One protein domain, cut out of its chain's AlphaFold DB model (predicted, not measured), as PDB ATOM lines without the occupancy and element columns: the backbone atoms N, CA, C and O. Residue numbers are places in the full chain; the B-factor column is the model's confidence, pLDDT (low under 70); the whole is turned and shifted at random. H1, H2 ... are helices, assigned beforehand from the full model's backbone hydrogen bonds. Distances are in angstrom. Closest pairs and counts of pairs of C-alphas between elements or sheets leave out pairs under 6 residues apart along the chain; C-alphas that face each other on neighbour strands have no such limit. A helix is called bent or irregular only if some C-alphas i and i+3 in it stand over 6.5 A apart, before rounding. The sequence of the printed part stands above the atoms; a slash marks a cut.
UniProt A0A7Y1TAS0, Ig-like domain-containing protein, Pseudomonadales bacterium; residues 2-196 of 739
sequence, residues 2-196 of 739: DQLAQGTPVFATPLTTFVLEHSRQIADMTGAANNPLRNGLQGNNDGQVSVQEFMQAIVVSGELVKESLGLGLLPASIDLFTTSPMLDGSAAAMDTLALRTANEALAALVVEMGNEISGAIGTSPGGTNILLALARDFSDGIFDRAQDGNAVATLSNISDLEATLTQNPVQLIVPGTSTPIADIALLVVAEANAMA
ATOM      1  N   ASP A   2     124.517  98.987  85.152       59.41
ATOM      2  CA  ASP A   2     123.475  98.245  85.876       59.41
ATOM      3  C   ASP A   2     122.247  99.066  86.305       59.41
ATOM      4  O   ASP A   2     121.139  98.542  86.261       59.41
ATOM      5  N   GLN A   3     122.406 100.346  86.668       62.16
ATOM      6  CA  GLN A   3     121.274 101.245  86.964       62.16
ATOM      7  C   GLN A   3     120.374 101.455  85.734       62.16
ATOM      8  O   GLN A   3     119.158 101.324  85.837       62.16
ATOM      9  N   LEU A   4     120.968 101.677  84.554       55.34
ATOM     10  CA  LEU A   4     120.239 101.804  83.285       55.34
ATOM     11  C   LEU A   4     119.556 100.479  82.907       55.34
ATOM     12  O   LEU A   4     118.409 100.478  82.473       55.34
ATOM     13  N   ALA A   5     120.223  99.342  83.138       63.41
ATOM     14  CA  ALA A   5     119.642  98.011  82.925       63.41
ATOM     15  C   ALA A   5     118.486  97.687  83.897       63.41
ATOM     16  O   ALA A   5     117.609  96.890  83.567       63.41
ATOM     17  N   GLN A   6     118.459  98.322  85.073       73.06
ATOM     18  CA  GLN A   6     117.352  98.275  86.036       73.06
ATOM     19  C   GLN A   6     116.239  99.296  85.730       73.06
ATOM     20  O   GLN A   6     115.236  99.329  86.439       73.06
ATOM     21  N   GLY A   7     116.382 100.108  84.675       69.00
ATOM     22  CA  GLY A   7     115.422 101.153  84.315       69.00
ATOM     23  C   GLY A   7     115.452 102.381  85.231       69.00
ATOM     24  O   GLY A   7     114.531 103.193  85.175       69.00
ATOM     25  N   THR A   8     116.484 102.531  86.064       76.19
ATOM     26  CA  THR A   8     116.691 103.717  86.902       76.19
ATOM     27  C   THR A   8     117.244 104.855  86.039       76.19
ATOM     28  O   THR A   8     118.313 104.675  85.442       76.19
ATOM     29  N   PRO A   9     116.576 106.023  85.959       78.75
ATOM     30  CA  PRO A   9     117.117 107.191  85.272       78.75
ATOM     31  C   PRO A   9     118.447 107.633  85.889       78.75
ATOM     32  O   PRO A   9     118.591 107.650  87.111       78.75
ATOM     33  N   VAL A  10     119.411 107.995  85.042       85.69
ATOM     34  CA  VAL A  10     120.692 108.582  85.455       85.69
ATOM     35  C   VAL A  10     120.936 109.832  84.614       85.69
ATOM     36  O   VAL A  10     121.001 109.748  83.387       85.69
ATOM     37  N   PHE A  11     121.059 110.985  85.267       89.19
ATOM     38  CA  PHE A  11     121.119 112.293  84.623       89.19
ATOM     39  C   PHE A  11     122.556 112.830  84.557       89.19
ATOM     40  O   PHE A  11     123.238 113.003  85.570       89.19
ATOM     41  N   ALA A  12     123.015 113.122  83.338       90.44
ATOM     42  CA  ALA A  12     124.275 113.817  83.095       90.44
ATOM     43  C   ALA A  12     124.058 115.334  83.206       90.44
ATOM     44  O   ALA A  12     123.314 115.923  82.423       90.44
ATOM     45  N   THR A  13     124.698 115.964  84.187       94.38
ATOM     46  CA  THR A  13     124.580 117.393  84.499       94.38
ATOM     47  C   THR A  13     125.966 117.968  84.830       94.38
ATOM     48  O   THR A  13     126.912 117.199  85.039       94.38
ATOM     49  N   PRO A  14     126.131 119.303  84.920       95.38
ATOM     50  CA  PRO A  14     127.364 119.909  85.421       95.38
ATOM     51  C   PRO A  14     127.792 119.360  86.793       95.38
ATOM     52  O   PRO A  14     128.945 118.967  86.962       95.38
ATOM     53  N   LEU A  15     126.860 119.238  87.747       96.19
ATOM     54  CA  LEU A  15     127.149 118.678  89.072       96.19
ATOM     55  C   LEU A  15     127.572 117.202  89.003       96.19
ATOM     56  O   LEU A  15     128.588 116.846  89.596       96.19
ATOM     57  N   THR A  16     126.871 116.338  88.257       95.06
ATOM     58  CA  THR A  16     127.254 114.912  88.183       95.06
ATOM     59  C   THR A  16     128.560 114.685  87.419       95.06
ATOM     60  O   THR A  16     129.346 113.816  87.791       95.06
ATOM     61  N   THR A  17     128.856 115.522  86.421       94.94
ATOM     62  CA  THR A  17     130.150 115.521  85.715       94.94
ATOM     63  C   THR A  17     131.298 115.914  86.650       94.94
ATOM     64  O   THR A  17     132.341 115.260  86.648       94.94
ATOM     65  N   PHE A  18     131.097 116.936  87.490       96.62
ATOM     66  CA  PHE A  18     132.074 117.353  88.499       96.62
ATOM     67  C   PHE A  18     132.312 116.250  89.540       96.62
ATOM     68  O   PHE A  18     133.462 115.902  89.808       96.62
ATOM     69  N   VAL A  19     131.239 115.647  90.077       96.38
ATOM     70  CA  VAL A  19     131.325 114.530  91.037       96.38
ATOM     71  C   VAL A  19     132.180 113.392  90.484       96.38
ATOM     72  O   VAL A  19     133.030 112.881  91.209       96.38
ATOM     73  N   LEU A  20     131.994 113.001  89.220       95.50
ATOM     74  CA  LEU A  20     132.724 111.878  88.620       95.50
ATOM     75  C   LEU A  20     134.230 112.152  88.465       95.50
ATOM     76  O   LEU A  20     135.033 111.288  88.820       95.50
ATOM     77  N   GLU A  21     134.637 113.333  87.990       95.62
ATOM     78  CA  GLU A  21     136.067 113.657  87.852       95.62
ATOM     79  C   GLU A  21     136.735 113.921  89.206       95.62
ATOM     80  O   GLU A  21     137.865 113.480  89.410       95.62
ATOM     81  N   HIS A  22     136.039 114.547  90.162       95.38
ATOM     82  CA  HIS A  22     136.537 114.701  91.531       95.38
ATOM     83  C   HIS A  22     136.731 113.333  92.207       95.38
ATOM     84  O   HIS A  22     137.807 113.041  92.731       95.38
ATOM     85  N   SER A  23     135.745 112.434  92.077       95.50
ATOM     86  CA  SER A  23     135.846 111.040  92.539       95.50
ATOM     87  C   SER A  23     137.064 110.334  91.947       95.50
ATOM     88  O   SER A  23     137.732 109.574  92.642       95.50
ATOM     89  N   ARG A  24     137.387 110.605  90.676       93.50
ATOM     90  CA  ARG A  24     138.550 110.030  89.990       93.50
ATOM     91  C   ARG A  24     139.892 110.577  90.499       93.50
ATOM     92  O   ARG A  24     140.900 109.907  90.296       93.50
ATOM     93  N   GLN A  25     139.928 111.745  91.150       92.44
ATOM     94  CA  GLN A  25     141.139 112.218  91.837       92.44
ATOM     95  C   GLN A  25     141.291 111.541  93.202       92.44
ATOM     96  O   GLN A  25     142.374 111.076  93.543       92.44
ATOM     97  N   ILE A  26     140.205 111.474  93.981       91.88
ATOM     98  CA  ILE A  26     140.285 111.088  95.396       91.88
ATOM     99  C   ILE A  26     140.167 109.580  95.657       91.88
ATOM    100  O   ILE A  26     140.479 109.156  96.760       91.88
ATOM    101  N   ALA A  27     139.713 108.749  94.709       94.62
ATOM    102  CA  ALA A  27     139.320 107.363  95.011       94.62
ATOM    103  C   ALA A  27     140.416 106.480  95.639       94.62
ATOM    104  O   ALA A  27     140.112 105.733  96.568       94.62
ATOM    105  N   ASP A  28     141.665 106.589  95.181       93.38
ATOM    106  CA  ASP A  28     142.818 105.861  95.743       93.38
ATOM    107  C   ASP A  28     143.296 106.459  97.091       93.38
ATOM    108  O   ASP A  28     144.021 105.829  97.860       93.38
ATOM    109  N   MET A  29     142.860 107.672  97.456       90.50
ATOM    110  CA  MET A  29     143.287 108.301  98.705       90.50
ATOM    111  C   MET A  29     142.762 107.540  99.927       90.50
ATOM    112  O   MET A  29     141.558 107.360 100.127       90.50
ATOM    113  N   THR A  30     143.684 107.182 100.822       88.19
ATOM    114  CA  THR A  30     143.350 106.514 102.087       88.19
ATOM    115  C   THR A  30     142.363 107.317 102.933       88.19
ATOM    116  O   THR A  30     142.526 108.528 103.138       88.19
ATOM    117  N   GLY A  31     141.343 106.627 103.444       85.19
ATOM    118  CA  GLY A  31     140.275 107.229 104.236       85.19
ATOM    119  C   GLY A  31     140.775 107.896 105.518       85.19
ATOM    120  O   GLY A  31     141.562 107.323 106.272       85.19
ATOM    121  N   ALA A  32     140.283 109.104 105.792       82.19
ATOM    122  CA  ALA A  32     140.655 109.895 106.959       82.19
ATOM    123  C   ALA A  32     139.410 110.418 107.685       82.19
ATOM    124  O   ALA A  32     138.823 111.437 107.318       82.19
ATOM    125  N   ALA A  33     139.025 109.735 108.766       69.06
ATOM    126  CA  ALA A  33     138.028 110.264 109.688       69.06
ATOM    127  C   ALA A  33     138.487 111.638 110.213       69.06
ATOM    128  O   ALA A  33     139.625 111.785 110.664       69.06
ATOM    129  N   ASN A  34     137.579 112.618 110.194       75.38
ATOM    130  CA  ASN A  34     137.804 114.048 110.471       75.38
ATOM    131  C   ASN A  34     138.461 114.895 109.350       75.38
ATOM    132  O   ASN A  34     138.638 116.089 109.569       75.38
ATOM    133  N   ASN A  35     138.752 114.358 108.156       82.75
ATOM    134  CA  ASN A  35     138.948 115.177 106.945       82.75
ATOM    135  C   ASN A  35     137.762 114.929 105.991       82.75
ATOM    136  O   ASN A  35     137.696 113.835 105.434       82.75
ATOM    137  N   PRO A  36     136.835 115.884 105.776       79.69
ATOM    138  CA  PRO A  36     135.637 115.647 104.963       79.69
ATOM    139  C   PRO A  36     135.909 115.184 103.525       79.69
ATOM    140  O   PRO A  36     135.194 114.303 103.058       79.69
ATOM    141  N   LEU A  37     136.986 115.654 102.880       84.56
ATOM    142  CA  LEU A  37     137.412 115.196 101.543       84.56
ATOM    143  C   LEU A  37     137.639 113.681 101.472       84.56
ATOM    144  O   LEU A  37     137.503 113.064 100.421       84.56
ATOM    145  N   ARG A  38     138.047 113.092 102.601       85.62
ATOM    146  CA  ARG A  38     138.539 111.713 102.707       85.62
ATOM    147  C   ARG A  38     137.751 110.875 103.717       85.62
ATOM    148  O   ARG A  38     138.109 109.729 103.992       85.62
ATOM    149  N   ASN A  39     136.675 111.413 104.288       86.12
ATOM    150  CA  ASN A  39     135.899 110.761 105.335       86.12
ATOM    151  C   ASN A  39     134.905 109.763 104.723       86.12
ATOM    152  O   ASN A  39     133.846 110.150 104.244       86.12
ATOM    153  N   GLY A  40     135.249 108.474 104.762       84.19
ATOM    154  CA  GLY A  40     134.459 107.396 104.153       84.19
ATOM    155  C   GLY A  40     135.074 106.804 102.882       84.19
ATOM    156  O   GLY A  40     134.587 105.781 102.405       84.19
ATOM    157  N   LEU A  41     136.170 107.380 102.369       90.88
ATOM    158  CA  LEU A  41     136.960 106.738 101.317       90.88
ATOM    159  C   LEU A  41     137.553 105.413 101.807       90.88
ATOM    160  O   LEU A  41     137.902 105.263 102.981       90.88
ATOM    161  N   GLN A  42     137.682 104.468 100.879       88.81
ATOM    162  CA  GLN A  42     138.250 103.138 101.121       88.81
ATOM    163  C   GLN A  42     139.533 102.892 100.310       88.81
ATOM    164  O   GLN A  42     139.997 101.756 100.284       88.81
ATOM    165  N   GLY A  43     140.087 103.946  99.691       88.44
ATOM    166  CA  GLY A  43     141.332 103.916  98.924       88.44
ATOM    167  C   GLY A  43     142.492 103.309  99.706       88.44
ATOM    168  O   GLY A  43     142.598 103.508 100.922       88.44
ATOM    169  N   ASN A  44     143.354 102.563  99.022       88.31
ATOM    170  CA  ASN A  44     144.511 101.909  99.631       88.31
ATOM    171  C   ASN A  44     145.850 102.648  99.382       88.31
ATOM    172  O   ASN A  44     146.813 102.398 100.114       88.31
ATOM    173  N   ASN A  45     145.879 103.613  98.455       89.44
ATOM    174  CA  ASN A  45     147.042 104.373  97.991       89.44
ATOM    175  C   ASN A  45     148.099 103.495  97.276       89.44
ATOM    176  O   ASN A  45     149.304 103.707  97.457       89.44
ATOM    177  N   ASP A  46     147.671 102.506  96.483       90.50
ATOM    178  CA  ASP A  46     148.545 101.632  95.677       90.50
ATOM    179  C   ASP A  46     148.821 102.153  94.253       90.50
ATOM    180  O   ASP A  46     149.725 101.649  93.577       90.50
ATOM    181  N   GLY A  47     148.123 103.212  93.830       89.19
ATOM    182  CA  GLY A  47     148.241 103.820  92.504       89.19
ATOM    183  C   GLY A  47     147.227 103.307  91.478       89.19
ATOM    184  O   GLY A  47     147.304 103.699  90.310       89.19
ATOM    185  N   GLN A  48     146.284 102.450  91.875       90.44
ATOM    186  CA  GLN A  48     145.139 102.028  91.068       90.44
ATOM    187  C   GLN A  48     143.816 102.432  91.732       90.44
ATOM    188  O   GLN A  48     143.758 102.786  92.901       90.44
ATOM    189  N   VAL A  49     142.727 102.409  90.963       91.31
ATOM    190  CA  VAL A  49     141.380 102.706  91.470       91.31
ATOM    191  C   VAL A  49     140.480 101.518  91.168       91.31
ATOM    192  O   VAL A  49     140.118 101.281  90.014       91.31
ATOM    193  N   SER A  50     140.095 100.765  92.200       92.12
ATOM    194  CA  SER A  50     139.095  99.709  92.053       92.12
ATOM    195  C   SER A  50     137.676 100.277  91.942       92.12
ATOM    196  O   SER A  50     137.375 101.405  92.340       92.12
ATOM    197  N   VAL A  51     136.750  99.446  91.457       89.62
ATOM    198  CA  VAL A  51     135.317  99.783  91.405       89.62
ATOM    199  C   VAL A  51     134.757 100.079  92.803       89.62
ATOM    200  O   VAL A  51     133.905 100.952  92.941       89.62
ATOM    201  N   GLN A  52     135.236  99.397  93.851       89.38
ATOM    202  CA  GLN A  52     134.775  99.643  95.222       89.38
ATOM    203  C   GLN A  52     135.213 101.028  95.712       89.38
ATOM    204  O   GLN A  52     134.397 101.765  96.262       89.38
ATOM    205  N   GLU A  53     136.466 101.402  95.468       92.62
ATOM    206  CA  GLU A  53     137.021 102.701  95.856       92.62
ATOM    207  C   GLU A  53     136.338 103.845  95.101       92.62
ATOM    208  O   GLU A  53     135.858 104.790  95.727       92.62
ATOM    209  N   PHE A  54     136.170 103.715  93.780       94.12
ATOM    210  CA  PHE A  54     135.470 104.712  92.967       94.12
ATOM    211  C   PHE A  54     134.000 104.885  93.377       94.12
ATOM    212  O   PHE A  54     133.524 106.012  93.504       94.12
ATOM    213  N   MET A  55     133.278 103.796  93.664       90.94
ATOM    214  CA  MET A  55     131.883 103.882  94.117       90.94
ATOM    215  C   MET A  55     131.737 104.519  95.507       90.94
ATOM    216  O   MET A  55     130.719 105.155  95.771       90.94
ATOM    217  N   GLN A  56     132.730 104.397  96.396       91.25
ATOM    218  CA  GLN A  56     132.747 105.148  97.662       91.25
ATOM    219  C   GLN A  56     133.126 106.620  97.439       91.25
ATOM    220  O   GLN A  56     132.511 107.506  98.031       91.25
ATOM    221  N   ALA A  57     134.073 106.893  96.539       93.75
ATOM    222  CA  ALA A  57     134.466 108.247  96.159       93.75
ATOM    223  C   ALA A  57     133.316 109.046  95.527       93.75
ATOM    224  O   ALA A  57     133.210 110.237  95.803       93.75
ATOM    225  N   ILE A  58     132.419 108.395  94.774       94.00
ATOM    226  CA  ILE A  58     131.179 109.002  94.257       94.00
ATOM    227  C   ILE A  58     130.251 109.445  95.392       94.00
ATOM    228  O   ILE A  58     129.699 110.540  95.321       94.00
ATOM    229  N   VAL A  59     130.092 108.640  96.448       92.12
ATOM    230  CA  VAL A  59     129.249 109.008  97.601       92.12
ATOM    231  C   VAL A  59     129.856 110.192  98.356       92.12
ATOM    232  O   VAL A  59     129.161 111.172  98.611       92.12
ATOM    233  N   VAL A  60     131.159 110.139  98.655       92.00
ATOM    234  CA  VAL A  60     131.879 111.230  99.337       92.00
ATOM    235  C   VAL A  60     131.830 112.517  98.501       92.00
ATOM    236  O   VAL A  60     131.375 113.549  98.985       92.00
ATOM    237  N   SER A  61     132.193 112.448  97.219       93.94
ATOM    238  CA  SER A  61     132.143 113.591  96.294       93.94
ATOM    239  C   SER A  61     130.725 114.127  96.090       93.94
ATOM    240  O   SER A  61     130.555 115.329  95.925       93.94
ATOM    241  N   GLY A  62     129.703 113.268  96.114       93.44
ATOM    242  CA  GLY A  62     128.301 113.661  95.974       93.44
ATOM    243  C   GLY A  62     127.787 114.505  97.142       93.44
ATOM    244  O   GLY A  62     127.073 115.480  96.913       93.44
ATOM    245  N   GLU A  63     128.176 114.186  98.382       91.25
ATOM    246  CA  GLU A  63     127.877 115.047  99.535       91.25
ATOM    247  C   GLU A  63     128.698 116.342  99.491       91.25
ATOM    248  O   GLU A  63     128.123 117.426  99.588       91.25
ATOM    249  N   LEU A  64     130.010 116.260  99.227       90.38
ATOM    250  CA  LEU A  64     130.883 117.440  99.126       90.38
ATOM    251  C   LEU A  64     130.390 118.443  98.072       90.38
ATOM    252  O   LEU A  64     130.382 119.642  98.326       90.38
ATOM    253  N   VAL A  65     129.926 117.964  96.911       93.25
ATOM    254  CA  VAL A  65     129.370 118.802  95.836       93.25
ATOM    255  C   VAL A  65     128.007 119.396  96.203       93.25
ATOM    256  O   VAL A  65     127.725 120.522  95.792       93.25
ATOM    257  N   LYS A  66     127.175 118.716  97.008       92.81
ATOM    258  CA  LYS A  66     125.949 119.321  97.566       92.81
ATOM    259  C   LYS A  66     126.274 120.438  98.563       92.81
ATOM    260  O   LYS A  66     125.604 121.469  98.538       92.81
ATOM    261  N   GLU A  67     127.309 120.266  99.385       88.56
ATOM    262  CA  GLU A  67     127.762 121.284 100.345       88.56
ATOM    263  C   GLU A  67     128.463 122.483  99.671       88.56
ATOM    264  O   GLU A  67     128.262 123.616 100.108       88.56
ATOM    265  N   SER A  68     129.239 122.268  98.599       87.94
ATOM    266  CA  SER A  68     130.048 123.310  97.939       87.94
ATOM    267  C   SER A  68     129.363 123.990  96.745       87.94
ATOM    268  O   SER A  68     129.158 125.205  96.746       87.94
ATOM    269  N   LEU A  69     128.995 123.213  95.723       91.88
ATOM    270  CA  LEU A  69     128.432 123.682  94.449       91.88
ATOM    271  C   LEU A  69     126.901 123.566  94.395       91.88
ATOM    272  O   LEU A  69     126.277 124.038  93.448       91.88
ATOM    273  N   GLY A  70     126.274 122.988  95.423       89.88
ATOM    274  CA  GLY A  70     124.823 122.979  95.606       89.88
ATOM    275  C   GLY A  70     124.234 124.327  96.038       89.88
ATOM    276  O   GLY A  70     123.016 124.436  96.162       89.88
ATOM    277  N   LEU A  71     125.069 125.350  96.272       90.62
ATOM    278  CA  LEU A  71     124.685 126.747  96.548       90.62
ATOM    279  C   LEU A  71     123.688 126.919  97.714       90.62
ATOM    280  O   LEU A  71     122.876 127.848  97.723       90.62
ATOM    281  N   GLY A  72     123.718 125.999  98.684       88.25
ATOM    282  CA  GLY A  72     122.767 125.924  99.800       88.25
ATOM    283  C   GLY A  72     121.352 125.451  99.428       88.25
ATOM    284  O   GLY A  72     120.488 125.413 100.300       88.25
ATOM    285  N   LEU A  73     121.106 125.091  98.163       90.81
ATOM    286  CA  LEU A  73     119.792 124.695  97.642       90.81
ATOM    287  C   LEU A  73     119.508 123.194  97.763       90.81
ATOM    288  O   LEU A  73     118.343 122.803  97.796       90.81
ATOM    289  N   LEU A  74     120.547 122.353  97.776       93.19
ATOM    290  CA  LEU A  74     120.417 120.899  97.639       93.19
ATOM    291  C   LEU A  74     120.395 120.206  99.014       93.19
ATOM    292  O   LEU A  74     121.452 120.053  99.629       93.19
ATOM    293  N   PRO A  75     119.231 119.762  99.531       87.44
ATOM    294  CA  PRO A  75     119.188 118.982 100.762       87.44
ATOM    295  C   PRO A  75     119.836 117.607 100.562       87.44
ATOM    296  O   PRO A  75     119.836 117.051  99.464       87.44
ATOM    297  N   ALA A  76     120.306 117.002 101.656       83.75
ATOM    298  CA  ALA A  76     120.952 115.686 101.641       83.75
ATOM    299  C   ALA A  76     120.100 114.567 100.996       83.75
ATOM    300  O   ALA A  76     120.658 113.582 100.524       83.75
ATOM    301  N   SER A  77     118.771 114.730 100.942       85.75
ATOM    302  CA  SER A  77     117.829 113.813 100.288       85.75
ATOM    303  C   SER A  77     117.856 113.827  98.755       85.75
ATOM    304  O   SER A  77     117.298 112.907  98.162       85.75
ATOM    305  N   ILE A  78     118.470 114.827  98.112       89.62
ATOM    306  CA  ILE A  78     118.683 114.812  96.659       89.62
ATOM    307  C   ILE A  78     119.852 113.876  96.330       89.62
ATOM    308  O   ILE A  78     120.984 114.058  96.792       89.62
ATOM    309  N   ASP A  79     119.568 112.891  95.481       90.69
ATOM    310  CA  ASP A  79     120.570 112.154  94.714       90.69
ATOM    311  C   ASP A  79     120.831 112.925  93.414       90.69
ATOM    312  O   ASP A  79     119.929 113.071  92.586       90.69
ATOM    313  N   LEU A  80     122.056 113.426  93.240       93.12
ATOM    314  CA  LEU A  80     122.459 114.214  92.071       93.12
ATOM    315  C   LEU A  80     122.312 113.442  90.748       93.12
ATOM    316  O   LEU A  80     122.102 114.064  89.712       93.12
ATOM    317  N   PHE A  81     122.431 112.111  90.778       90.62
ATOM    318  CA  PHE A  81     122.388 111.255  89.596       90.62
ATOM    319  C   PHE A  81     120.977 110.796  89.238       90.62
ATOM    320  O   PHE A  81     120.706 110.633  88.053       90.62
ATOM    321  N   THR A  82     120.094 110.566  90.215       88.19
ATOM    322  CA  THR A  82     118.767 109.958  89.968       88.19
ATOM    323  C   THR A  82     117.575 110.896  90.188       88.19
ATOM    324  O   THR A  82     116.466 110.576  89.763       88.19
ATOM    325  N   THR A  83     117.776 112.080  90.780       89.31
ATOM    326  CA  THR A  83     116.735 113.121  90.861       89.31
ATOM    327  C   THR A  83     116.619 113.835  89.515       89.31
ATOM    328  O   THR A  83     117.622 114.308  88.984       89.31
ATOM    329  N   SER A  84     115.409 113.949  88.959       87.88
ATOM    330  CA  SER A  84     115.239 114.555  87.632       87.88
ATOM    331  C   SER A  84     115.447 116.078  87.645       87.88
ATOM    332  O   SER A  84     114.758 116.780  88.398       87.88
ATOM    333  N   PRO A  85     116.340 116.624  86.792       88.12
ATOM    334  CA  PRO A  85     116.473 118.062  86.564       88.12
ATOM    335  C   PRO A  85     115.368 118.616  85.640       88.12
ATOM    336  O   PRO A  85     115.328 119.820  85.392       88.12
ATOM    337  N   MET A  86     114.475 117.755  85.135       84.94
ATOM    338  CA  MET A  86     113.333 118.103  84.286       84.94
ATOM    339  C   MET A  86     112.003 117.801  84.987       84.94
ATOM    340  O   MET A  86     111.918 116.947  85.868       84.94
ATOM    341  N   LEU A  87     110.933 118.476  84.568       80.56
ATOM    342  CA  LEU A  87     109.576 118.230  85.062       80.56
ATOM    343  C   LEU A  87     108.918 117.033  84.357       80.56
ATOM    344  O   LEU A  87     107.980 117.182  83.583       80.56
ATOM    345  N   ASP A  88     109.401 115.825  84.637       71.88
ATOM    346  CA  ASP A  88     108.861 114.574  84.076       71.88
ATOM    347  C   ASP A  88     107.775 113.901  84.946       71.88
ATOM    348  O   ASP A  88     107.181 112.898  84.548       71.88
ATOM    349  N   GLY A  89     107.497 114.451  86.132       64.19
ATOM    350  CA  GLY A  89     106.541 113.901  87.099       64.19
ATOM    351  C   GLY A  89     107.072 112.740  87.953       64.19
ATOM    352  O   GLY A  89     106.305 112.182  88.737       64.19
ATOM    353  N   SER A  90     108.355 112.378  87.834       62.38
ATOM    354  CA  SER A  90     109.013 111.367  88.679       62.38
ATOM    355  C   SER A  90     109.583 111.942  89.983       62.38
ATOM    356  O   SER A  90     109.580 111.259  91.008       62.38
ATOM    357  N   ALA A  91     110.028 113.201  89.957       64.31
ATOM    358  CA  ALA A  91     110.596 113.929  91.090       64.31
ATOM    359  C   ALA A  91     109.628 114.995  91.642       64.31
ATOM    360  O   ALA A  91     108.684 115.421  90.972       64.31
ATOM    361  N   ALA A  92     109.860 115.451  92.877       75.31
ATOM    362  CA  ALA A  92     109.108 116.569  93.438       75.31
ATOM    363  C   ALA A  92     109.572 117.893  92.805       75.31
ATOM    364  O   ALA A  92     110.767 118.170  92.737       75.31
ATOM    365  N   ALA A  93     108.631 118.751  92.398       76.81
ATOM    366  CA  ALA A  93     108.940 119.974  91.649       76.81
ATOM    367  C   ALA A  93     109.895 120.947  92.377       76.81
ATOM    368  O   ALA A  93     110.641 121.673  91.722       76.81
ATOM    369  N   MET A  94     109.920 120.939  93.717       80.50
ATOM    370  CA  MET A  94     110.897 121.702  94.508       80.50
ATOM    371  C   MET A  94     112.321 121.131  94.419       80.50
ATOM    372  O   MET A  94     113.267 121.912  94.361       80.50
ATOM    373  N   ASP A  95     112.477 119.805  94.371       86.94
ATOM    374  CA  ASP A  95     113.786 119.148  94.257       86.94
ATOM    375  C   ASP A  95     114.344 119.320  92.835       86.94
ATOM    376  O   ASP A  95     115.504 119.689  92.664       86.94
ATOM    377  N   THR A  96     113.488 119.174  91.815       86.31
ATOM    378  CA  THR A  96     113.801 119.510  90.415       86.31
ATOM    379  C   THR A  96     114.208 120.977  90.261       86.31
ATOM    380  O   THR A  96     115.221 121.265  89.622       86.31
ATOM    381  N   LEU A  97     113.475 121.919  90.874       88.00
ATOM    382  CA  LEU A  97     113.837 123.341  90.851       88.00
ATOM    383  C   LEU A  97     115.188 123.592  91.534       88.00
ATOM    384  O   LEU A  97     116.019 124.311  90.977       88.00
ATOM    385  N   ALA A  98     115.429 123.009  92.710       89.75
ATOM    386  CA  ALA A  98     116.687 123.175  93.434       89.75
ATOM    387  C   ALA A  98     117.876 122.625  92.630       89.75
ATOM    388  O   ALA A  98     118.861 123.337  92.412       89.75
ATOM    389  N   LEU A  99     117.752 121.397  92.111       91.88
ATOM    390  CA  LEU A  99     118.780 120.740  91.308       91.88
ATOM    391  C   LEU A  99     119.052 121.481  89.995       91.88
ATOM    392  O   LEU A  99     120.216 121.654  89.628       91.88
ATOM    393  N   ARG A 100     118.018 121.962  89.295       91.25
ATOM    394  CA  ARG A 100     118.209 122.762  88.079       91.25
ATOM    395  C   ARG A 100     118.862 124.103  88.393       91.25
ATOM    396  O   ARG A 100     119.854 124.433  87.761       91.25
ATOM    397  N   THR A 101     118.395 124.830  89.408       92.00
ATOM    398  CA  THR A 101     118.971 126.136  89.784       92.00
ATOM    399  C   THR A 101     120.463 126.033  90.118       92.00
ATOM    400  O   THR A 101     121.242 126.870  89.667       92.00
ATOM    401  N   ALA A 102     120.885 124.985  90.837       93.88
ATOM    402  CA  ALA A 102     122.301 124.745  91.122       93.88
ATOM    403  C   ALA A 102     123.113 124.361  89.864       93.88
ATOM    404  O   ALA A 102     124.207 124.884  89.656       93.88
ATOM    405  N   ASN A 103     122.576 123.499  88.988       94.88
ATOM    406  CA  ASN A 103     123.247 123.117  87.738       94.88
ATOM    407  C   ASN A 103     123.409 124.293  86.759       94.88
ATOM    408  O   ASN A 103     124.491 124.462  86.202       94.88
ATOM    409  N   GLU A 104     122.368 125.107  86.559       94.06
ATOM    410  CA  GLU A 104     122.401 126.266  85.652       94.06
ATOM    411  C   GLU A 104     123.347 127.356  86.175       94.06
ATOM    412  O   GLU A 104     124.087 127.964  85.403       94.06
ATOM    413  N   ALA A 105     123.388 127.570  87.495       93.69
ATOM    414  CA  ALA A 105     124.329 128.497  88.118       93.69
ATOM    415  C   ALA A 105     125.789 128.029  87.970       93.69
ATOM    416  O   ALA A 105     126.648 128.830  87.602       93.69
ATOM    417  N   LEU A 106     126.074 126.735  88.170       94.94
ATOM    418  CA  LEU A 106     127.400 126.163  87.907       94.94
ATOM    419  C   LEU A 106     127.776 126.252  86.418       94.94
ATOM    420  O   LEU A 106     128.916 126.578  86.088       94.94
ATOM    421  N   ALA A 107     126.826 126.021  85.508       95.25
ATOM    422  CA  ALA A 107     127.046 126.181  84.072       95.25
ATOM    423  C   ALA A 107     127.349 127.643  83.691       95.25
ATOM    424  O   ALA A 107     128.248 127.888  82.889       95.25
ATOM    425  N   ALA A 108     126.664 128.615  84.299       95.12
ATOM    426  CA  ALA A 108     126.931 130.037  84.093       95.12
ATOM    427  C   ALA A 108     128.307 130.466  84.640       95.12
ATOM    428  O   ALA A 108     129.033 131.188  83.957       95.12
ATOM    429  N   LEU A 109     128.719 129.964  85.811       94.69
ATOM    430  CA  LEU A 109     130.076 130.170  86.344       94.69
ATOM    431  C   LEU A 109     131.154 129.610  85.400       94.69
ATOM    432  O   LEU A 109     132.157 130.273  85.139       94.69
ATOM    433  N   VAL A 110     130.929 128.421  84.829       95.19
ATOM    434  CA  VAL A 110     131.818 127.819  83.817       95.19
ATOM    435  C   VAL A 110     131.872 128.650  82.528       95.19
ATOM    436  O   VAL A 110     132.938 128.752  81.919       95.19
ATOM    437  N   VAL A 111     130.766 129.280  82.117       94.75
ATOM    438  CA  VAL A 111     130.750 130.218  80.980       94.75
ATOM    439  C   VAL A 111     131.567 131.476  81.282       94.75
ATOM    440  O   VAL A 111     132.350 131.879  80.428       94.75
ATOM    441  N   GLU A 112     131.476 132.051  82.483       93.50
ATOM    442  CA  GLU A 112     132.278 133.228  82.852       93.50
ATOM    443  C   GLU A 112     133.782 132.924  82.911       93.50
ATOM    444  O   GLU A 112     134.580 133.659  82.326       93.50
ATOM    445  N   MET A 113     134.179 131.783  83.487       94.06
ATOM    446  CA  MET A 113     135.563 131.292  83.390       94.06
ATOM    447  C   MET A 113     135.996 131.101  81.928       94.06
ATOM    448  O   MET A 113     137.115 131.446  81.547       94.06
ATOM    449  N   GLY A 114     135.103 130.571  81.084       93.38
ATOM    450  CA  GLY A 114     135.342 130.391  79.654       93.38
ATOM    451  C   GLY A 114     135.522 131.712  78.911       93.38
ATOM    452  O   GLY A 114     136.414 131.811  78.067       93.38
ATOM    453  N   ASN A 115     134.737 132.735  79.250       92.12
ATOM    454  CA  ASN A 115     134.846 134.093  78.719       92.12
ATOM    455  C   ASN A 115     136.184 134.734  79.114       92.12
ATOM    456  O   ASN A 115     136.876 135.284  78.254       92.12
ATOM    457  N   GLU A 116     136.591 134.609  80.381       92.31
ATOM    458  CA  GLU A 116     137.860 135.143  80.885       92.31
ATOM    459  C   GLU A 116     139.071 134.484  80.202       92.31
ATOM    460  O   GLU A 116     139.923 135.183  79.643       92.31
ATOM    461  N   ILE A 117     139.106 133.146  80.131       91.06
ATOM    462  CA  ILE A 117     140.173 132.418  79.424       91.06
ATOM    463  C   ILE A 117     140.174 132.783  77.928       91.06
ATOM    464  O   ILE A 117     141.236 133.054  77.365       91.06
ATOM    465  N   SER A 118     139.002 132.869  77.287       91.00
ATOM    466  CA  SER A 118     138.889 133.276  75.874       91.00
ATOM    467  C   SER A 118     139.462 134.676  75.631       91.00
ATOM    468  O   SER A 118     140.136 134.893  74.623       91.00
ATOM    469  N   GLY A 119     139.242 135.613  76.559       87.31
ATOM    470  CA  GLY A 119     139.818 136.957  76.520       87.31
ATOM    471  C   GLY A 119     141.339 136.981  76.712       87.31
ATOM    472  O   GLY A 119     142.011 137.827  76.122       87.31
ATOM    473  N   ALA A 120     141.890 136.041  77.486       83.25
ATOM    474  CA  ALA A 120     143.323 135.936  77.756       83.25
ATOM    475  C   ALA A 120     144.123 135.261  76.623       83.25
ATOM    476  O   ALA A 120     145.200 135.745  76.270       83.25
ATOM    477  N   ILE A 121     143.619 134.160  76.044       85.31
ATOM    478  CA  ILE A 121     144.357 133.338  75.057       85.31
ATOM    479  C   ILE A 121     143.733 133.289  73.651       85.31
ATOM    480  O   ILE A 121     144.234 132.577  72.780       85.31
ATOM    481  N   GLY A 122     142.647 134.025  73.399       80.38
ATOM    482  CA  GLY A 122     142.026 134.149  72.071       80.38
ATOM    483  C   GLY A 122     141.363 132.874  71.534       80.38
ATOM    484  O   GLY A 122     140.995 132.822  70.363       80.38
ATOM    485  N   THR A 123     141.217 131.843  72.368       82.31
ATOM    486  CA  THR A 123     140.553 130.571  72.049       82.31
ATOM    487  C   THR A 123     139.720 130.125  73.245       82.31
ATOM    488  O   THR A 123     140.140 130.292  74.388       82.31
ATOM    489  N   SER A 124     138.530 129.579  72.986       79.38
ATOM    490  CA  SER A 124     137.606 129.167  74.044       79.38
ATOM    491  C   SER A 124     137.808 127.691  74.401       79.38
ATOM    492  O   SER A 124     137.601 126.832  73.537       79.38
ATOM    493  N   PRO A 125     138.213 127.349  75.639       83.12
ATOM    494  CA  PRO A 125     138.144 125.973  76.108       83.12
ATOM    495  C   PRO A 125     136.671 125.597  76.314       83.12
ATOM    496  O   PRO A 125     135.955 126.258  77.061       83.12
ATOM    497  N   GLY A 126     136.212 124.520  75.670       89.31
ATOM    498  CA  GLY A 126     134.838 124.039  75.842       89.31
ATOM    499  C   GLY A 126     134.518 123.758  77.316       89.31
ATOM    500  O   GLY A 126     135.367 123.224  78.031       89.31
ATOM    501  N   GLY A 127     133.304 124.100  77.762       90.50
ATOM    502  CA  GLY A 127     132.933 124.144  79.186       90.50
ATOM    503  C   GLY A 127     133.258 122.874  79.981       90.50
ATOM    504  O   GLY A 127     133.717 122.968  81.116       90.50
ATOM    505  N   THR A 128     133.143 121.691  79.371       91.88
ATOM    506  CA  THR A 128     133.553 120.415  79.983       91.88
ATOM    507  C   THR A 128     135.026 120.409  80.405       91.88
ATOM    508  O   THR A 128     135.341 119.939  81.488       91.88
ATOM    509  N   ASN A 129     135.939 120.982  79.614       93.12
ATOM    510  CA  ASN A 129     137.366 121.041  79.953       93.12
ATOM    511  C   ASN A 129     137.647 121.980  81.136       93.12
ATOM    512  O   ASN A 129     138.579 121.733  81.899       93.12
ATOM    513  N   ILE A 130     136.850 123.042  81.290       95.12
ATOM    514  CA  ILE A 130     136.911 123.957  82.438       95.12
ATOM    515  C   ILE A 130     136.366 123.249  83.681       95.12
ATOM    516  O   ILE A 130     137.020 123.233  84.716       95.12
ATOM    517  N   LEU A 131     135.209 122.594  83.563       95.50
ATOM    518  CA  LEU A 131     134.550 121.866  84.647       95.50
ATOM    519  C   LEU A 131     135.401 120.690  85.165       95.50
ATOM    520  O   LEU A 131     135.542 120.521  86.371       95.50
ATOM    521  N   LEU A 132     136.025 119.919  84.266       95.25
ATOM    522  CA  LEU A 132     136.978 118.857  84.618       95.25
ATOM    523  C   LEU A 132     138.259 119.414  85.258       95.25
ATOM    524  O   LEU A 132     138.864 118.748  86.092       95.25
ATOM    525  N   ALA A 133     138.688 120.620  84.880       95.00
ATOM    526  CA  ALA A 133     139.823 121.284  85.512       95.00
ATOM    527  C   ALA A 133     139.470 121.781  86.923       95.00
ATOM    528  O   ALA A 133     140.237 121.548  87.849       95.00
ATOM    529  N   LEU A 134     138.284 122.365  87.103       94.88
ATOM    530  CA  LEU A 134     137.745 122.806  88.394       94.88
ATOM    531  C   LEU A 134     137.487 121.627  89.359       94.88
ATOM    532  O   LEU A 134     137.615 121.773  90.569       94.88
ATOM    533  N   ALA A 135     137.181 120.436  88.832       95.00
ATOM    534  CA  ALA A 135     137.065 119.201  89.615       95.00
ATOM    535  C   ALA A 135     138.421 118.594  90.039       95.00
ATOM    536  O   ALA A 135     138.460 117.763  90.947       95.00
ATOM    537  N   ARG A 136     139.528 118.992  89.392       93.69
ATOM    538  CA  ARG A 136     140.903 118.662  89.815       93.69
ATOM    539  C   ARG A 136     141.422 119.656  90.837       93.69
ATOM    540  O   ARG A 136     141.997 119.227  91.830       93.69
ATOM    541  N   ASP A 137     141.146 120.935  90.594       92.50
ATOM    542  CA  ASP A 137     141.362 122.058  91.510       92.50
ATOM    543  C   ASP A 137     140.859 121.698  92.918       92.50
ATOM    544  O   ASP A 137     141.631 121.505  93.847       92.50
ATOM    545  N   PHE A 138     139.566 121.381  93.018       92.44
ATOM    546  CA  PHE A 138     138.902 121.051  94.279       92.44
ATOM    547  C   PHE A 138     139.400 119.784  95.000       92.44
ATOM    548  O   PHE A 138     138.967 119.523  96.120       92.44
ATOM    549  N   SER A 139     140.272 118.965  94.398       89.94
ATOM    550  CA  SER A 139     140.617 117.650  94.969       89.94
ATOM    551  C   SER A 139     141.520 117.692  96.209       89.94
ATOM    552  O   SER A 139     141.573 116.699  96.937       89.94
ATOM    553  N   ASP A 140     142.137 118.840  96.512       85.38
ATOM    554  CA  ASP A 140     142.756 119.125  97.818       85.38
ATOM    555  C   ASP A 140     141.868 119.979  98.759       85.38
ATOM    556  O   ASP A 140     142.217 120.192  99.924       85.38
ATOM    557  N   GLY A 141     140.663 120.357  98.309       83.75
ATOM    558  CA  GLY A 141     139.609 121.038  99.078       83.75
ATOM    559  C   GLY A 141     139.575 122.561  98.982       83.75
ATOM    560  O   GLY A 141     138.792 123.195  99.704       83.75
ATOM    561  N   ILE A 142     140.398 123.137  98.109       86.38
ATOM    562  CA  ILE A 142     140.525 124.578  97.875       86.38
ATOM    563  C   ILE A 142     140.256 124.862  96.385       86.38
ATOM    564  O   ILE A 142     140.355 123.973  95.545       86.38
ATOM    565  N   PHE A 143     139.860 126.092  96.045       90.38
ATOM    566  CA  PHE A 143     139.770 126.555  94.655       90.38
ATOM    567  C   PHE A 143     140.819 127.653  94.380       90.38
ATOM    568  O   PHE A 143     140.498 128.843  94.446       90.38
ATOM    569  N   ASP A 144     142.085 127.288  94.124       88.75
ATOM    570  CA  ASP A 144     143.203 128.247  93.978       88.75
ATOM    571  C   ASP A 144     143.885 128.288  92.585       88.75
ATOM    572  O   ASP A 144     144.690 129.200  92.321       88.75
ATOM    573  N   ARG A 145     143.468 127.410  91.655       92.38
ATOM    574  CA  ARG A 145     144.072 127.077  90.339       92.38
ATOM    575  C   ARG A 145     145.197 126.030  90.396       92.38
ATOM    576  O   ARG A 145     145.975 125.948  89.437       92.38
ATOM    577  N   ALA A 146     145.313 125.236  91.457       89.69
ATOM    578  CA  ALA A 146     146.275 124.149  91.604       89.69
ATOM    579  C   ALA A 146     145.640 122.835  92.108       89.69
ATOM    580  O   ALA A 146     144.506 122.795  92.552       89.69
ATOM    581  N   GLN A 147     146.390 121.736  91.988       89.38
ATOM    582  CA  GLN A 147     146.072 120.420  92.548       89.38
ATOM    583  C   GLN A 147     147.315 119.912  93.291       89.38
ATOM    584  O   GLN A 147     148.376 119.753  92.673       89.38
ATOM    585  N   ASP A 148     147.233 119.732  94.610       84.00
ATOM    586  CA  ASP A 148     148.389 119.479  95.490       84.00
ATOM    587  C   ASP A 148     149.506 120.537  95.295       84.00
ATOM    588  O   ASP A 148     150.706 120.242  95.301       84.00
ATOM    589  N   GLY A 149     149.114 121.791  95.035       82.06
ATOM    590  CA  GLY A 149     150.024 122.901  94.714       82.06
ATOM    591  C   GLY A 149     150.619 122.897  93.293       82.06
ATOM    592  O   GLY A 149     151.454 123.748  92.976       82.06
ATOM    593  N   ASN A 150     150.199 121.985  92.408       87.81
ATOM    594  CA  ASN A 150     150.599 121.950  90.995       87.81
ATOM    595  C   ASN A 150     149.566 122.678  90.122       87.81
ATOM    596  O   ASN A 150     148.414 122.262  90.055       87.81
ATOM    597  N   ALA A 151     149.965 123.744  89.424       91.19
ATOM    598  CA  ALA A 151     149.032 124.601  88.685       91.19
ATOM    599  C   ALA A 151     148.217 123.854  87.601       91.19
ATOM    600  O   ALA A 151     148.775 123.257  86.675       91.19
ATOM    601  N   VAL A 152     146.888 123.964  87.667       93.00
ATOM    602  CA  VAL A 152     145.948 123.372  86.712       93.00
ATOM    603  C   VAL A 152     145.944 124.209  85.431       93.00
ATOM    604  O   VAL A 152     145.362 125.292  85.363       93.00
ATOM    605  N   ALA A 153     146.598 123.701  84.382       89.75
ATOM    606  CA  ALA A 153     146.908 124.467  83.168       89.75
ATOM    607  C   ALA A 153     145.697 125.178  82.524       89.75
ATOM    608  O   ALA A 153     145.838 126.318  82.081       89.75
ATOM    609  N   THR A 154     144.509 124.562  82.516       89.31
ATOM    610  CA  THR A 154     143.271 125.180  82.001       89.31
ATOM    611  C   THR A 154     142.882 126.452  82.762       89.31
ATOM    612  O   THR A 154     142.489 127.435  82.143       89.31
ATOM    613  N   LEU A 155     143.017 126.447  84.093       92.25
ATOM    614  CA  LEU A 155     142.602 127.541  84.978       92.25
ATOM    615  C   LEU A 155     143.683 128.624  85.130       92.25
ATOM    616  O   LEU A 155     143.405 129.709  85.627       92.25
ATOM    617  N   SER A 156     144.910 128.369  84.661       87.44
ATOM    618  CA  SER A 156     146.061 129.279  84.802       87.44
ATOM    619  C   SER A 156     145.899 130.660  84.142       87.44
ATOM    620  O   SER A 156     146.655 131.577  84.460       87.44
ATOM    621  N   ASN A 157     144.917 130.820  83.247       88.56
ATOM    622  CA  ASN A 157     144.588 132.088  82.586       88.56
ATOM    623  C   ASN A 157     143.431 132.851  83.265       88.56
ATOM    624  O   ASN A 157     143.130 133.970  82.855       88.56
ATOM    625  N   ILE A 158     142.800 132.269  84.291       90.81
ATOM    626  CA  ILE A 158     141.817 132.937  85.152       90.81
ATOM    627  C   ILE A 158     142.597 133.813  86.136       90.81
ATOM    628  O   ILE A 158     143.426 133.317  86.908       90.81
ATOM    629  N   SER A 159     142.362 135.121  86.102       85.94
ATOM    630  CA  SER A 159     143.095 136.107  86.899       85.94
ATOM    631  C   SER A 159     142.716 136.048  88.380       85.94
ATOM    632  O   SER A 159     143.607 136.060  89.236       85.94
ATOM    633  N   ASP A 160     141.426 135.880  88.673       88.19
ATOM    634  CA  ASP A 160     140.872 135.786  90.024       88.19
ATOM    635  C   ASP A 160     139.725 134.755  90.074       88.19
ATOM    636  O   ASP A 160     138.554 135.059  89.838       88.19
ATOM    637  N   LEU A 161     140.086 133.494  90.344       90.81
ATOM    638  CA  LEU A 161     139.127 132.386  90.417       90.81
ATOM    639  C   LEU A 161     138.164 132.538  91.606       90.81
ATOM    640  O   LEU A 161     136.994 132.176  91.490       90.81
ATOM    641  N   GLU A 162     138.630 133.118  92.716       90.31
ATOM    642  CA  GLU A 162     137.799 133.402  93.887       90.31
ATOM    643  C   GLU A 162     136.739 134.456  93.558       90.31
ATOM    644  O   GLU A 162     135.559 134.225  93.829       90.31
ATOM    645  N   ALA A 163     137.102 135.564  92.906       88.19
ATOM    646  CA  ALA A 163     136.130 136.567  92.474       88.19
ATOM    647  C   ALA A 163     135.078 135.992  91.512       88.19
ATOM    648  O   ALA A 163     133.904 136.353  91.616       88.19
ATOM    649  N   THR A 164     135.464 135.075  90.617       91.31
ATOM    650  CA  THR A 164     134.525 134.417  89.696       91.31
ATOM    651  C   THR A 164     133.612 133.413  90.412       91.31
ATOM    652  O   THR A 164     132.402 133.466  90.211       91.31
ATOM    653  N   LEU A 165     134.127 132.557  91.303       92.19
ATOM    654  CA  LEU A 165     133.313 131.599  92.073       92.19
ATOM    655  C   LEU A 165     132.393 132.260  93.115       92.19
ATOM    656  O   LEU A 165     131.304 131.755  93.396       92.19
ATOM    657  N   THR A 166     132.811 133.396  93.679       90.69
ATOM    658  CA  THR A 166     132.051 134.138  94.700       90.69
ATOM    659  C   THR A 166     131.086 135.184  94.123       90.69
ATOM    660  O   THR A 166     130.437 135.910  94.886       90.69
ATOM    661  N   GLN A 167     130.919 135.248  92.792       90.50
ATOM    662  CA  GLN A 167     129.874 136.068  92.171       90.50
ATOM    663  C   GLN A 167     128.483 135.698  92.710       90.50
ATOM    664  O   GLN A 167     128.187 134.539  92.989       90.50
ATOM    665  N   ASN A 168     127.597 136.692  92.835       90.62
ATOM    666  CA  ASN A 168     126.213 136.472  93.256       90.62
ATOM    667  C   ASN A 168     125.458 135.669  92.176       90.62
ATOM    668  O   ASN A 168     125.134 136.257  91.137       90.62
ATOM    669  N   PRO A 169     125.106 134.383  92.396       90.56
ATOM    670  CA  PRO A 169     124.600 133.537  91.316       90.56
ATOM    671  C   PRO A 169     123.266 134.040  90.758       90.56
ATOM    672  O   PRO A 169     122.994 133.885  89.575       90.56
ATOM    673  N   VAL A 170     122.476 134.743  91.580       88.25
ATOM    674  CA  VAL A 170     121.192 135.379  91.228       88.25
ATOM    675  C   VAL A 170     121.332 136.434  90.112       88.25
ATOM    676  O   VAL A 170     120.335 136.842  89.524       88.25
ATOM    677  N   GLN A 171     122.544 136.921  89.819       89.00
ATOM    678  CA  GLN A 171     122.814 137.895  88.748       89.00
ATOM    679  C   GLN A 171     123.406 137.276  87.476       89.00
ATOM    680  O   GLN A 171     123.531 137.979  86.474       89.00
ATOM    681  N   LEU A 172     123.743 135.985  87.497       93.31
ATOM    682  CA  LEU A 172     124.198 135.262  86.315       93.31
ATOM    683  C   LEU A 172     123.018 134.963  85.373       93.31
ATOM    684  O   LEU A 172     121.851 135.001  85.776       93.31
ATOM    685  N   ILE A 173     123.330 134.650  84.116       93.94
ATOM    686  CA  ILE A 173     122.360 134.319  83.064       93.94
ATOM    687  C   ILE A 173     122.445 132.821  82.746       93.94
ATOM    688  O   ILE A 173     123.542 132.286  82.598       93.94
ATOM    689  N   VAL A 174     121.293 132.158  82.604       92.88
ATOM    690  CA  VAL A 174     121.187 130.762  82.147       92.88
ATOM    691  C   VAL A 174     121.837 130.640  80.754       92.88
ATOM    692  O   VAL A 174     121.391 131.339  79.832       92.88
ATOM    693  N   PRO A 175     122.870 129.795  80.565       91.62
ATOM    694  CA  PRO A 175     123.636 129.730  79.320       91.62
ATOM    695  C   PRO A 175     122.779 129.558  78.059       91.62
ATOM    696  O   PRO A 175     121.839 128.772  78.021       91.62
ATOM    697  N   GLY A 176     123.110 130.311  77.006       89.00
ATOM    698  CA  GLY A 176     122.363 130.303  75.740       89.00
ATOM    699  C   GLY A 176     121.034 131.072  75.756       89.00
ATOM    700  O   GLY A 176     120.344 131.093  74.739       89.00
ATOM    701  N   THR A 177     120.673 131.729  76.864       91.56
ATOM    702  CA  THR A 177     119.427 132.505  77.001       91.56
ATOM    703  C   THR A 177     119.697 133.962  77.411       91.56
ATOM    704  O   THR A 177     120.844 134.390  77.522       91.56
ATOM    705  N   SER A 178     118.634 134.732  77.663       90.06
ATOM    706  CA  SER A 178     118.689 136.025  78.364       90.06
ATOM    707  C   SER A 178     118.051 135.975  79.763       90.06
ATOM    708  O   SER A 178     117.679 137.017  80.300       90.06
ATOM    709  N   THR A 179     117.847 134.779  80.322       90.75
ATOM    710  CA  THR A 179     117.096 134.548  81.565       90.75
ATOM    711  C   THR A 179     118.039 134.564  82.772       90.75
ATOM    712  O   THR A 179     118.956 133.742  82.816       90.75
ATOM    713  N   PRO A 180     117.847 135.442  83.772       91.94
ATOM    714  CA  PRO A 180     118.612 135.390  85.016       91.94
ATOM    715  C   PRO A 180     118.376 134.092  85.799       91.94
ATOM    716  O   PRO A 180     117.257 133.579  85.826       91.94
ATOM    717  N   ILE A 181     119.386 133.615  86.537       92.00
ATOM    718  CA  ILE A 181     119.235 132.495  87.494       92.00
ATOM    719  C   ILE A 181     118.099 132.771  88.502       92.00
ATOM    720  O   ILE A 181     117.394 131.851  88.914       92.00
ATOM    721  N   ALA A 182     117.874 134.046  88.853       88.19
ATOM    722  CA  ALA A 182     116.761 134.501  89.691       88.19
ATOM    723  C   ALA A 182     115.376 134.019  89.217       88.19
ATOM    724  O   ALA A 182     114.506 133.732  90.039       88.19
ATOM    725  N   ASP A 183     115.182 133.927  87.899       89.75
ATOM    726  CA  ASP A 183     113.882 133.720  87.261       89.75
ATOM    727  C   ASP A 183     113.642 132.255  86.843       89.75
ATOM    728  O   ASP A 183     112.587 131.935  86.289       89.75
ATOM    729  N   ILE A 184     114.560 131.327  87.162       87.75
ATOM    730  CA  ILE A 184     114.403 129.886  86.872       87.75
ATOM    731  C   ILE A 184     113.103 129.333  87.477       87.75
ATOM    732  O   ILE A 184     112.429 128.527  86.841       87.75
ATOM    733  N   ALA A 185     112.684 129.804  88.656       84.69
ATOM    734  CA  ALA A 185     111.408 129.402  89.253       84.69
ATOM    735  C   ALA A 185     110.195 129.764  88.370       84.69
ATOM    736  O   ALA A 185     109.243 128.990  88.293       84.69
ATOM    737  N   LEU A 186     110.236 130.899  87.659       82.94
ATOM    738  CA  LEU A 186     109.184 131.304  86.719       82.94
ATOM    739  C   LEU A 186     109.217 130.456  85.441       82.94
ATOM    740  O   LEU A 186     108.159 130.076  84.940       82.94
ATOM    741  N   LEU A 187     110.413 130.111  84.949       82.19
ATOM    742  CA  LEU A 187     110.588 129.209  83.807       82.19
ATOM    743  C   LEU A 187     110.047 127.803  84.111       82.19
ATOM    744  O   LEU A 187     109.263 127.266  83.335       82.19
ATOM    745  N   VAL A 188     110.384 127.244  85.275       81.25
ATOM    746  CA  VAL A 188     109.901 125.930  85.731       81.25
ATOM    747  C   VAL A 188     108.375 125.940  85.928       81.25
ATOM    748  O   VAL A 188     107.705 124.992  85.528       81.25
ATOM    749  N   VAL A 189     107.779 127.025  86.443       78.31
ATOM    750  CA  VAL A 189     106.308 127.175  86.479       78.31
ATOM    751  C   VAL A 189     105.707 127.245  85.066       78.31
ATOM    752  O   VAL A 189     104.664 126.637  84.821       78.31
ATOM    753  N   ALA A 190     106.335 127.940  84.114       79.06
ATOM    754  CA  ALA A 190     105.849 128.006  82.733       79.06
ATOM    755  C   ALA A 190     105.888 126.631  82.035       79.06
ATOM    756  O   ALA A 190     104.907 126.234  81.405       79.06
ATOM    757  N   GLU A 191     106.974 125.874  82.210       79.69
ATOM    758  CA  GLU A 191     107.116 124.498  81.719       79.69
ATOM    759  C   GLU A 191     106.080 123.549  82.353       79.69
ATOM    760  O   GLU A 191     105.401 122.814  81.635       79.69
ATOM    761  N   ALA A 192     105.873 123.616  83.677       76.69
ATOM    762  CA  ALA A 192     104.876 122.801  84.383       76.69
ATOM    763  C   ALA A 192     103.453 123.004  83.837       76.69
ATOM    764  O   ALA A 192     102.696 122.042  83.673       76.69
ATOM    765  N   ASN A 193     103.103 124.257  83.532       76.06
ATOM    766  CA  ASN A 193     101.814 124.619  82.951       76.06
ATOM    767  C   ASN A 193     101.696 124.179  81.482       76.06
ATOM    768  O   ASN A 193     100.646 123.674  81.088       76.06
ATOM    769  N   ALA A 194     102.766 124.287  80.684       77.81
ATOM    770  CA  ALA A 194     102.795 123.773  79.312       77.81
ATOM    771  C   ALA A 194     102.622 122.240  79.248       77.81
ATOM    772  O   ALA A 194     102.003 121.726  78.318       77.81
ATOM    773  N   MET A 195     103.112 121.518  80.261       74.12
ATOM    774  CA  MET A 195     102.957 120.065  80.409       74.12
ATOM    775  C   MET A 195     101.663 119.640  81.133       74.12
ATOM    776  O   MET A 195     101.445 118.446  81.338       74.12
ATOM    777  N   ALA A 196     100.795 120.591  81.504       72.00
ATOM    778  CA  ALA A 196      99.518 120.367  82.196       72.00
ATOM    779  C   ALA A 196      99.622 119.514  83.484       72.00
ATOM    780  O   ALA A 196      98.712 118.745  83.815       72.00
TER     781      ALA A 196
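This is residues 2 to 196 of the 739 residues of the protein "Ig-like domain-containing protein" of Pseudomonadales bacterium (UniProt A0A7Y1TAS0). One long helix, H4, makes a spine; H2 and H5 start near its middle and run away from it, with H3 packed on H2, while H7 starts on H4 and diverges from it. Long loops link H2 to H3, H3 to H4, H5 to H6 and H6 to H7, and H1 lies far out, its centre 22.4 A from the mean of the C-alphas. The printed part has 195 residues, with seven named helices, H1 to H7 in order, and no named strand; it is all helix by class, though under half of the residues, 97, are in named elements. It is compact, with a radius of gyration of the C-alphas of 17.4 A and spans of 54 by 46 by 29 A.

H1, residues 2 to 5, touches no helix. H2, residues 14 to 26, touches H3, residues 51 to 68, at a steep tilt of 53 degrees, opposite ways; the closest C-alphas, of Ser 23 and Ala 57, are 4.8 A apart. The hub is H4, residues 93 to 121; its residues 103 to 107 touch residues 14 to 15 of H2, closest at the C-alphas of Asn 103 and Pro 14, 5.7 A, only just about perpendicular at 72 degrees. H5, residues 127 to 140, touches H2 at a steep tilt of 42 degrees, the same way, with the C-alphas of His 22 and Ala 135 closest, 4.9 A. Residues 127 to 131 of H5 touch residues 107 to 114 of H4, about perpendicular at 81 degrees, closest at the C-alphas of Gly 127 and Val 110, 6.0 A. H6, residues 161 to 165, touches residues 109 to 113 of H4, closest at the C-alphas of Leu 165 and Leu 109, 6.7 A. H7, residues 181 to 194, touches residues 97 to 105 of H4 at a steep tilt of 49 degrees, opposite ways, closest at the C-alphas of Ile 181 and Ala 105, 6.5 A. Every O i to N i+4 pair is within hydrogen-bond range in H2, H4 and H6, against 13 of 14 in H3 and 8 of 10 in each of H5 and H7; H1 is too short for such a pair.

H1 begins at C-alpha 2, (123.475, 98.245, 85.876). H3 is 25.0 A long and H4 41.3 A, from C-alpha 93 at (108.940, 119.974, 91.649). H5 and H7 are irregular: C-alphas 137 and 140 are 7.1 A apart, and C-alphas 182 and 185 are 7.4 A apart. H7 ends at C-alpha 194, (102.795, 123.773, 79.312).

The C-alphas of Asp 46 and Ala 196, the two farthest apart, are 54.2 A apart. The printed part has no cut; the links H2 to H3, H3 to H4, H5 to H6 and H6 to H7 are long. The mean pLDDT of the printed part is 87.8, with residues 2 to 5, 7, 33 and 89 to 91 under 70.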